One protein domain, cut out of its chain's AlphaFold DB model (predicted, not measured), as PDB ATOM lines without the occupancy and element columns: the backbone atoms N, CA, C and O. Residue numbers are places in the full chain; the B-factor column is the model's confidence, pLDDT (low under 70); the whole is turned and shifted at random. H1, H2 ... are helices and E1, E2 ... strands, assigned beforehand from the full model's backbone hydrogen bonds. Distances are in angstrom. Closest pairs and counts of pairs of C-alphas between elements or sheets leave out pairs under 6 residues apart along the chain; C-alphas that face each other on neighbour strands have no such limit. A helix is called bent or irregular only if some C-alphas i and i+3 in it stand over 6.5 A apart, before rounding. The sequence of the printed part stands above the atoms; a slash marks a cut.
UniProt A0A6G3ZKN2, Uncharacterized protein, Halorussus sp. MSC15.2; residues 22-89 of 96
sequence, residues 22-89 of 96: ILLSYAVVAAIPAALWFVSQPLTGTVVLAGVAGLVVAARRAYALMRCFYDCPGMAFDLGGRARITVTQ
ATOM      1  N   ILE A  22      47.518  32.100  -4.598       84.25
ATOM      2  CA  ILE A  22      48.653  31.269  -4.172       84.25
ATOM      3  C   ILE A  22      49.312  30.622  -5.394       84.25
ATOM      4  O   ILE A  22      50.521  30.751  -5.589       84.25
ATOM      5  N   LEU A  23      48.528  29.965  -6.253       87.44
ATOM      6  CA  LEU A  23      49.045  29.331  -7.469       87.44
ATOM      7  C   LEU A  23      49.704  30.341  -8.412       87.44
ATOM      8  O   LEU A  23      50.738  30.036  -9.003       87.44
ATOM      9  N   LEU A  24      49.138  31.543  -8.526       88.69
ATOM     10  CA  LEU A  24      49.688  32.609  -9.352       88.69
ATOM     11  C   LEU A  24      51.033  33.097  -8.803       88.69
ATOM     12  O   LEU A  24      51.979  33.243  -9.575       88.69
ATOM     13  N   SER A  25      51.169  33.242  -7.482       84.94
ATOM     14  CA  SER A  25      52.444  33.602  -6.851       84.94
ATOM     15  C   SER A  25      53.544  32.562  -7.127       84.94
ATOM     16  O   SER A  25      54.649  32.922  -7.540       84.94
ATOM     17  N   TYR A  26      53.229  31.264  -7.026       88.75
ATOM     18  CA  TYR A  26      54.162  30.187  -7.371       88.75
ATOM     19  C   TYR A  26      54.499  30.162  -8.864       88.75
ATOM     20  O   TYR A  26      55.656  29.945  -9.229       88.75
ATOM     21  N   ALA A  27      53.516  30.414  -9.732       88.50
ATOM     22  CA  ALA A  27      53.736  30.481 -11.170       88.50
ATOM     23  C   ALA A  27      54.698  31.620 -11.544       88.50
ATOM     24  O   ALA A  27      55.589  31.416 -12.367       88.50
ATOM     25  N   VAL A  28      54.573  32.788 -10.906       89.62
ATOM     26  CA  VAL A  28      55.479  33.928 -11.120       89.62
ATOM     27  C   VAL A  28      56.905  33.587 -10.691       89.62
ATOM     28  O   VAL A  28      57.847  33.852 -11.437       89.62
ATOM     29  N   VAL A  29      57.082  32.947  -9.533       91.44
ATOM     30  CA  VAL A  29      58.412  32.521  -9.066       91.44
ATOM     31  C   VAL A  29      59.035  31.501 -10.025       91.44
ATOM     32  O   VAL A  29      60.213  31.614 -10.360       91.44
ATOM     33  N   ALA A  30      58.250  30.542 -10.522       87.25
ATOM     34  CA  ALA A  30      58.710  29.548 -11.491       87.25
ATOM     35  C   ALA A  30      58.992  30.138 -12.887       87.25
ATOM     36  O   ALA A  30      59.807  29.590 -13.635       87.25
ATOM     37  N   ALA A  31      58.368  31.265 -13.246       85.75
ATOM     38  CA  ALA A  31      58.545  31.895 -14.551       85.75
ATOM     39  C   ALA A  31      59.974  32.414 -14.774       85.75
ATOM     40  O   ALA A  31      60.464  32.382 -15.900       85.75
ATOM     41  N   ILE A  32      60.668  32.849 -13.718       84.69
ATOM     42  CA  ILE A  32      62.030  33.399 -13.805       84.69
ATOM     43  C   ILE A  32      63.052  32.345 -14.281       84.69
ATOM     44  O   ILE A  32      63.700  32.572 -15.308       84.69
ATOM     45  N   PRO A  33      63.207  31.181 -13.614       85.19
ATOM     46  CA  PRO A  33      64.100  30.135 -14.106       85.19
ATOM     47  C   PRO A  33      63.628  29.557 -15.444       85.19
ATOM     48  O   PRO A  33      64.464  29.227 -16.283       85.19
ATOM     49  N   ALA A  34      62.314  29.490 -15.693       82.44
ATOM     50  CA  ALA A  34      61.782  29.035 -16.977       82.44
ATOM     51  C   ALA A  34      62.153  29.978 -18.136       82.44
ATOM     52  O   ALA A  34      62.521  29.509 -19.210       82.44
ATOM     53  N   ALA A  35      62.111  31.297 -17.928       81.19
ATOM     54  CA  ALA A  35      62.513  32.279 -18.932       81.19
ATOM     55  C   ALA A  35      64.016  32.199 -19.228       81.19
ATOM     56  O   ALA A  35      64.418  32.189 -20.391       81.19
ATOM     57  N   LEU A  36      64.845  32.065 -18.188       83.44
ATOM     58  CA  LEU A  36      66.289  31.858 -18.341       83.44
ATOM     59  C   LEU A  36      66.602  30.564 -19.104       83.44
ATOM     60  O   LEU A  36      67.463  30.559 -19.985       83.44
ATOM     61  N   TRP A  37      65.873  29.486 -18.813       83.81
ATOM     62  CA  TRP A  37      65.972  28.221 -19.539       83.81
ATOM     63  C   TRP A  37      65.549  28.352 -21.008       83.81
ATOM     64  O   TRP A  37      66.191  27.814 -21.906       83.81
ATOM     65  N   PHE A  38      64.480  29.098 -21.276       82.56
ATOM     66  CA  PHE A  38      64.000  29.321 -22.634       82.56
ATOM     67  C   PHE A  38      65.017  30.096 -23.480       82.56
ATOM     68  O   PHE A  38      65.228  29.767 -24.644       82.56
ATOM     69  N   VAL A  39      65.680  31.101 -22.897       84.56
ATOM     70  CA  VAL A  39      66.732  31.870 -23.582       84.56
ATOM     71  C   VAL A  39      67.959  31.002 -23.873       84.56
ATOM     72  O   VAL A  39      68.555  31.139 -24.939       84.56
ATOM     73  N   SER A  40      68.331  30.093 -22.966       84.62
ATOM     74  CA  SER A  40      69.480  29.206 -23.182       84.62
ATOM     75  C   SER A  40      69.192  28.086 -24.187       84.62
ATOM     76  O   SER A  40      70.104  27.656 -24.896       84.62
ATOM     77  N   GLN A  41      67.941  27.629 -24.287       85.19
ATOM     78  CA  GLN A  41      67.527  26.568 -25.204       85.19
ATOM     79  C   GLN A  41      66.156  26.866 -25.849       85.19
ATOM     80  O   GLN A  41      65.127  26.303 -25.458       85.19
ATOM     81  N   PRO A  42      66.111  27.709 -26.894       79.31
ATOM     82  CA  PRO A  42      64.845  28.181 -27.458       79.31
ATOM     83  C   PRO A  42      64.040  27.068 -28.141       79.31
ATOM     84  O   PRO A  42      62.816  27.038 -28.043       79.31
ATOM     85  N   LEU A  43      64.704  26.108 -28.793       85.25
ATOM     86  CA  LEU A  43      64.020  24.998 -29.468       85.25
ATOM     87  C   LEU A  43      63.281  24.095 -28.472       85.25
ATOM     88  O   LEU A  43      62.085  23.862 -28.638       85.25
ATOM     89  N   THR A  44      63.946  23.634 -27.409       84.12
ATOM     90  CA  THR A  44      63.291  22.823 -26.367       84.12
ATOM     91  C   THR A  44      62.200  23.623 -25.662       84.12
ATOM     92  O   THR A  44      61.113  23.095 -25.435       84.12
ATOM     93  N   GLY A  45      62.430  24.916 -25.422       81.75
ATOM     94  CA  GLY A  45      61.418  25.832 -24.911       81.75
ATOM     95  C   GLY A  45      60.144  25.870 -25.764       81.75
ATOM     96  O   GLY A  45      59.041  25.724 -25.232       81.75
ATOM     97  N   THR A  46      60.263  26.028 -27.087       84.19
ATOM     98  CA  THR A  46      59.092  26.062 -27.987       84.19
ATOM     99  C   THR A  46      58.328  24.742 -28.016       84.19
ATOM    100  O   THR A  46      57.099  24.756 -28.011       84.19
ATOM    101  N   VAL A  47      59.031  23.606 -27.983       86.19
ATOM    102  CA  VAL A  47      58.408  22.275 -27.931       86.19
ATOM    103  C   VAL A  47      57.631  22.094 -26.630       86.19
ATOM    104  O   VAL A  47      56.495  21.624 -26.658       86.19
ATOM    105  N   VAL A  48      58.199  22.516 -25.498       87.31
ATOM    106  CA  VAL A  48      57.512  22.476 -24.200       87.31
ATOM    107  C   VAL A  48      56.267  23.362 -24.222       87.31
ATOM    108  O   VAL A  48      55.194  22.894 -23.846       87.31
ATOM    109  N   LEU A  49      56.362  24.601 -24.719       85.62
ATOM    110  CA  LEU A  49      55.201  25.493 -24.837       85.62
ATOM    111  C   LEU A  49      54.110  24.911 -25.742       85.62
ATOM    112  O   LEU A  49      52.936  24.928 -25.372       85.62
ATOM    113  N   ALA A  50      54.486  24.364 -26.899       87.94
ATOM    114  CA  ALA A  50      53.551  23.716 -27.811       87.94
ATOM    115  C   ALA A  50      52.884  22.493 -27.162       87.94
ATOM    116  O   ALA A  50      51.671  22.316 -27.282       87.94
ATOM    117  N   GLY A  51      53.652  21.687 -26.424       90.31
ATOM    118  CA  GLY A  51      53.147  20.545 -25.666       90.31
ATOM    119  C   GLY A  51      52.150  20.961 -24.586       90.31
ATOM    120  O   GLY A  51      51.050  20.415 -24.528       90.31
ATOM    121  N   VAL A  52      52.483  21.973 -23.780       88.38
ATOM    122  CA  VAL A  52      51.591  22.513 -22.742       88.38
ATOM    123  C   VAL A  52      50.311  23.072 -23.364       88.38
ATOM    124  O   VAL A  52      49.216  22.740 -22.912       88.38
ATOM    125  N   ALA A  53      50.419  23.866 -24.430       88.50
ATOM    126  CA  ALA A  53      49.259  24.407 -25.132       88.50
ATOM    127  C   ALA A  53      48.361  23.290 -25.691       88.50
ATOM    128  O   ALA A  53      47.143  23.318 -25.497       88.50
ATOM    129  N   GLY A  54      48.956  22.276 -26.324       89.50
ATOM    130  CA  GLY A  54      48.241  21.104 -26.823       89.50
ATOM    131  C   GLY A  54      47.521  20.345 -25.710       89.50
ATOM    132  O   GLY A  54      46.350  19.994 -25.859       89.50
ATOM    133  N   LEU A  55      48.180  20.161 -24.565       88.81
ATOM    134  CA  LEU A  55      47.624  19.467 -23.407       88.81
ATOM    135  C   LEU A  55      46.446  20.237 -22.800       88.81
ATOM    136  O   LEU A  55      45.415  19.637 -22.511       88.81
ATOM    137  N   VAL A  56      46.539  21.565 -22.691       88.69
ATOM    138  CA  VAL A  56      45.428  22.415 -22.225       88.69
ATOM    139  C   VAL A  56      44.225  22.320 -23.166       88.69
ATOM    140  O   VAL A  56      43.090  22.179 -22.707       88.69
ATOM    141  N   VAL A  57      44.445  22.367 -24.482       89.69
ATOM    142  CA  VAL A  57      43.363  22.230 -25.471       89.69
ATOM    143  C   VAL A  57      42.725  20.842 -25.393       89.69
ATOM    144  O   VAL A  57      41.496  20.735 -25.368       89.69
ATOM    145  N   ALA A  58      43.535  19.785 -25.312       85.56
ATOM    146  CA  ALA A  58      43.059  18.411 -25.184       85.56
ATOM    147  C   ALA A  58      42.272  18.204 -23.885       85.56
ATOM    148  O   ALA A  58      41.171  17.658 -23.925       85.56
ATOM    149  N   ALA A  59      42.773  18.711 -22.756       87.56
ATOM    150  CA  ALA A  59      42.110  18.631 -21.460       87.56
ATOM    151  C   ALA A  59      40.755  19.347 -21.467       87.56
ATOM    152  O   ALA A  59      39.770  18.788 -20.995       87.56
ATOM    153  N   ARG A  60      40.659  20.545 -22.065       85.25
ATOM    154  CA  ARG A  60      39.376  21.259 -22.207       85.25
ATOM    155  C   ARG A  60      38.367  20.464 -23.029       85.25
ATOM    156  O   ARG A  60      37.203  20.373 -22.646       85.25
ATOM    157  N   ARG A  61      38.805  19.877 -24.145       81.31
ATOM    158  CA  ARG A  61      37.939  19.051 -24.999       81.31
ATOM    159  C   ARG A  61      37.506  17.769 -24.294       81.31
ATOM    160  O   ARG A  61      36.329  17.434 -24.339       81.31
ATOM    161  N   ALA A  62      38.425  17.092 -23.613       83.69
ATOM    162  CA  ALA A  62      38.128  15.898 -22.833       83.69
ATOM    163  C   ALA A  62      37.173  16.203 -21.673       83.69
ATOM    164  O   ALA A  62      36.231  15.452 -21.453       83.69
ATOM    165  N   TYR A  63      37.355  17.331 -20.984       84.69
ATOM    166  CA  TYR A  63      36.456  17.775 -19.923       84.69
ATOM    167  C   TYR A  63      35.047  18.063 -20.451       84.69
ATOM    168  O   TYR A  63      34.070  17.623 -19.854       84.69
ATOM    169  N   ALA A  64      34.926  18.740 -21.597       80.69
ATOM    170  CA  ALA A  64      33.633  18.954 -22.247       80.69
ATOM    171  C   ALA A  64      32.965  17.626 -22.648       80.69
ATOM    172  O   ALA A  64      31.760  17.459 -22.458       80.69
ATOM    173  N   LEU A  65      33.748  16.665 -23.148       81.06
ATOM    174  CA  LEU A  65      33.262  15.337 -23.516       81.06
ATOM    175  C   LEU A  65      32.803  14.539 -22.287       81.06
ATOM    176  O   LEU A  65      31.718  13.969 -22.305       81.06
ATOM    177  N   MET A  66      33.586  14.550 -21.204       79.31
ATOM    178  CA  MET A  66      33.214  13.934 -19.928       79.31
ATOM    179  C   MET A  66      31.959  14.572 -19.345       79.31
ATOM    180  O   MET A  66      31.081  13.865 -18.869       79.31
ATOM    181  N   ARG A  67      31.841  15.901 -19.399       78.06
ATOM    182  CA  ARG A  67      30.649  16.586 -18.898       78.06
ATOM    183  C   ARG A  67      29.403  16.196 -19.688       78.06
ATOM    184  O   ARG A  67      28.379  15.908 -19.090       78.06
ATOM    185  N   CYS A  68      29.524  16.074 -21.008       72.31
ATOM    186  CA  CYS A  68      28.463  15.534 -21.855       72.31
ATOM    187  C   CYS A  68      28.135  14.068 -21.506       72.31
ATOM    188  O   CYS A  68      26.971  13.701 -21.473       72.31
ATOM    189  N   PHE A  69      29.138  13.245 -21.176       69.62
ATOM    190  CA  PHE A  69      28.940  11.869 -20.690       69.62
ATOM    191  C   PHE A  69      28.173  11.790 -19.373       69.62
ATOM    192  O   PHE A  69      27.379  10.873 -19.205       69.62
ATOM    193  N   TYR A  70      28.418  12.716 -18.448       69.25
ATOM    194  CA  TYR A  70      27.716  12.746 -17.168       69.25
ATOM    195  C   TYR A  70      26.301  13.332 -17.280       69.25
ATOM    196  O   TYR A  70      25.420  12.881 -16.557       69.25
ATOM    197  N   ASP A  71      26.076  14.301 -18.175       65.62
ATOM    198  CA  ASP A  71      24.780  14.983 -18.321       65.62
ATOM    199  C   ASP A  71      23.845  14.348 -19.379       65.62
ATOM    200  O   ASP A  71      22.644  14.617 -19.363       65.62
ATOM    201  N   CYS A  72      24.337  13.519 -20.313       63.62
ATOM    202  CA  CYS A  72      23.501  12.922 -21.368       63.62
ATOM    203  C   CYS A  72      23.153  11.442 -21.098       63.62
ATOM    204  O   CYS A  72      24.059  10.625 -20.954       63.62
ATOM    205  N   PRO A  73      21.863  11.045 -21.170       56.09
ATOM    206  CA  PRO A  73      21.404   9.664 -20.937       56.09
ATOM    207  C   PRO A  73      21.766   8.660 -22.055       56.09
ATOM    208  O   PRO A  73      21.390   7.487 -22.010       56.09
ATOM    209  N   GLY A  74      22.505   9.089 -23.079       56.91
ATOM    210  CA  GLY A  74      23.001   8.207 -24.127       56.91
ATOM    211  C   GLY A  74      23.979   8.912 -25.055       56.91
ATOM    212  O   GLY A  74      23.787  10.075 -25.414       56.91
ATOM    213  N   MET A  75      25.031   8.200 -25.457       57.62
ATOM    214  CA  MET A  75      26.014   8.694 -26.421       57.62
ATOM    215  C   MET A  75      25.891   7.971 -27.754       57.62
ATOM    216  O   MET A  75      25.882   6.744 -27.808       57.62
ATOM    217  N   ALA A  76      25.853   8.743 -28.838       57.53
ATOM    218  CA  ALA A  76      25.996   8.237 -30.194       57.53
ATOM    219  C   ALA A  76      27.406   8.568 -30.693       57.53
ATOM    220  O   ALA A  76      27.711   9.722 -30.995       57.53
ATOM    221  N   PHE A  77      28.267   7.558 -30.778       58.34
ATOM    222  CA  PHE A  77      29.571   7.681 -31.421       58.34
ATOM    223  C   PHE A  77      29.433   7.353 -32.901       58.34
ATOM    224  O   PHE A  77      29.057   6.237 -33.257       58.34
ATOM    225  N   ASP A  78      29.729   8.323 -33.763       58.41
ATOM    226  CA  ASP A  78      29.752   8.127 -35.211       58.41
ATOM    227  C   ASP A  78      31.192   7.825 -35.656       58.41
ATOM    228  O   ASP A  78      32.061   8.700 -35.691       58.41
ATOM    229  N   LEU A  79      31.474   6.553 -35.936       63.19
ATOM    230  CA  LEU A  79      32.767   6.088 -36.429       63.19
ATOM    231  C   LEU A  79      32.811   6.280 -37.947       63.19
ATOM    232  O   LEU A  79      32.409   5.412 -38.728       63.19
ATOM    233  N   GLY A  80      33.297   7.451 -38.362       58.28
ATOM    234  CA  GLY A  80      33.641   7.732 -39.757       58.28
ATOM    235  C   GLY A  80      32.465   7.657 -40.736       58.28
ATOM    236  O   GLY A  80      32.674   7.287 -41.891       58.28
ATOM    237  N   GLY A  81      31.238   7.953 -40.283       61.62
ATOM    238  CA  GLY A  81      30.034   7.988 -41.120       61.62
ATOM    239  C   GLY A  81      29.513   6.618 -41.558       61.62
ATOM    240  O   GLY A  81      28.623   6.556 -42.404       61.62
ATOM    241  N   ARG A  82      30.074   5.515 -41.037       56.66
ATOM    242  CA  ARG A  82      29.691   4.143 -41.427       56.66
ATOM    243  C   ARG A  82      29.070   3.332 -40.302       56.66
ATOM    244  O   ARG A  82      28.295   2.425 -40.579       56.66
ATOM    245  N   ALA A  83      29.412   3.632 -39.055       52.41
ATOM    246  CA  ALA A  83      28.897   2.905 -37.908       52.41
ATOM    247  C   ALA A  83      28.573   3.883 -36.783       52.41
ATOM    248  O   ALA A  83      29.453   4.575 -36.273       52.41
ATOM    249  N   ARG A  84      27.298   3.923 -36.396       54.75
ATOM    250  CA  ARG A  84      26.829   4.679 -35.241       54.75
ATOM    251  C   ARG A  84      26.651   3.716 -34.077       54.75
ATOM    252  O   ARG A  84      25.758   2.877 -34.109       54.75
ATOM    253  N   ILE A  85      27.506   3.830 -33.067       59.72
ATOM    254  CA  ILE A  85      27.382   3.069 -31.824       59.72
ATOM    255  C   ILE A  85      26.606   3.939 -30.841       59.72
ATOM    256  O   ILE A  85      27.124   4.939 -30.347       59.72
ATOM    257  N   THR A  86      25.350   3.581 -30.591       54.59
ATOM    258  CA  THR A  86      24.512   4.201 -29.562       54.59
ATOM    259  C   THR A  86      24.654   3.417 -28.264       54.59
ATOM    260  O   THR A  86      24.159   2.297 -28.164       54.59
ATOM    261  N   VAL A  87      25.332   3.998 -27.276       58.62
ATOM    262  CA  VAL A  87      25.376   3.472 -25.909       58.62
ATOM    263  C   VAL A  87      24.283   4.186 -25.123       58.62
ATOM    264  O   VAL A  87      24.454   5.332 -24.711       58.62
ATOM    265  N   THR A  88      23.133   3.537 -24.973       54.88
ATOM    266  CA  THR A  88      22.055   3.976 -24.078       54.88
ATOM    267  C   THR A  88      22.279   3.342 -22.714       54.88
ATOM    268  O   THR A  88      22.429   2.120 -22.634       54.88
ATOM    269  N   GLN A  89      22.300   4.140 -21.645       51.88
ATOM    270  CA  GLN A  89      22.185   3.579 -20.302       51.88
ATOM    271  C   GLN A  89      20.776   2.999 -20.169       51.88
ATOM    272  O   GLN A  89      19.789   3.725 -20.258       51.88
TER     273      GLN A  89
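This is residues 22 to 89 of the 96 residues of an uncharacterized protein of Halorussus sp. MSC15.2 (UniProt A0A6G3ZKN2). Two helices meet near their ends as an open V, the shorter, kinked H1 and the long H2, and a small two-stranded hairpin, E1 and E2, follows at the far end of H2. The whole is a flat, open zigzag with few contacts between its parts, and most of H1 and H2 stands free. The printed part has 68 residues, with two named helices and two named strands in the order H1, H2, E1, E2, and its class is mostly helix. The sheet has the order E1 - E2 and is antiparallel. The whole is extended, with a radius of gyration of the C-alphas of 19.7 A and spans of 52 by 31 by 10 A.

H1, residues 22 to 40, has a kink of 33 degrees near residue 33. It is neither bent nor irregular, but only just: C-alphas 29 and 32 are 6.0 A apart. H1 and H2, residues 42 to 71, touch only at the corner by their tight link, H1 with residues 37 to 38 alone and H2 with residues 44 to 46 alone. Their closest C-alphas are those of Phe 38 and Gly 45, 4.9 A apart. They run opposite ways at a tilt of 36 degrees, only just steep. Every O i to N i+4 pair of H2 is within hydrogen-bond range, and 13 of 15 are in H1. The closest C-alphas of H2 and E1, residues 74 to 79, are those of Phe 69 and Met 75, 7.2 A apart. E1 and E2, residues 83 to 88, form a hairpin of antiparallel strands, with 166 degrees between their directions. N 77 and O 85 are 2.9 A apart and N 79 and O 83 are 2.8 A apart, both within hydrogen-bond range. H1 is apart from E1 and E2, and H2 is apart from E2.

H1 begins at C-alpha 22, at (48.653, 31.269, -4.172), and measures 28.3 A from first to last C-alpha. H2 runs from C-alpha 42, at (64.845, 28.181, -27.458), to C-alpha 71, over 43.2 A. E1 and E2 have six residues each, and E2 ends at C-alpha 88, at (22.055, 3.976, -24.078).

The two C-alphas farthest apart are those of Ser 40 and Gln 89, 53.9 A. The printed part has no cut, and its three links are tight. The mean pLDDT of the printed part is 77.0, and residues 69 to 89 are under 70.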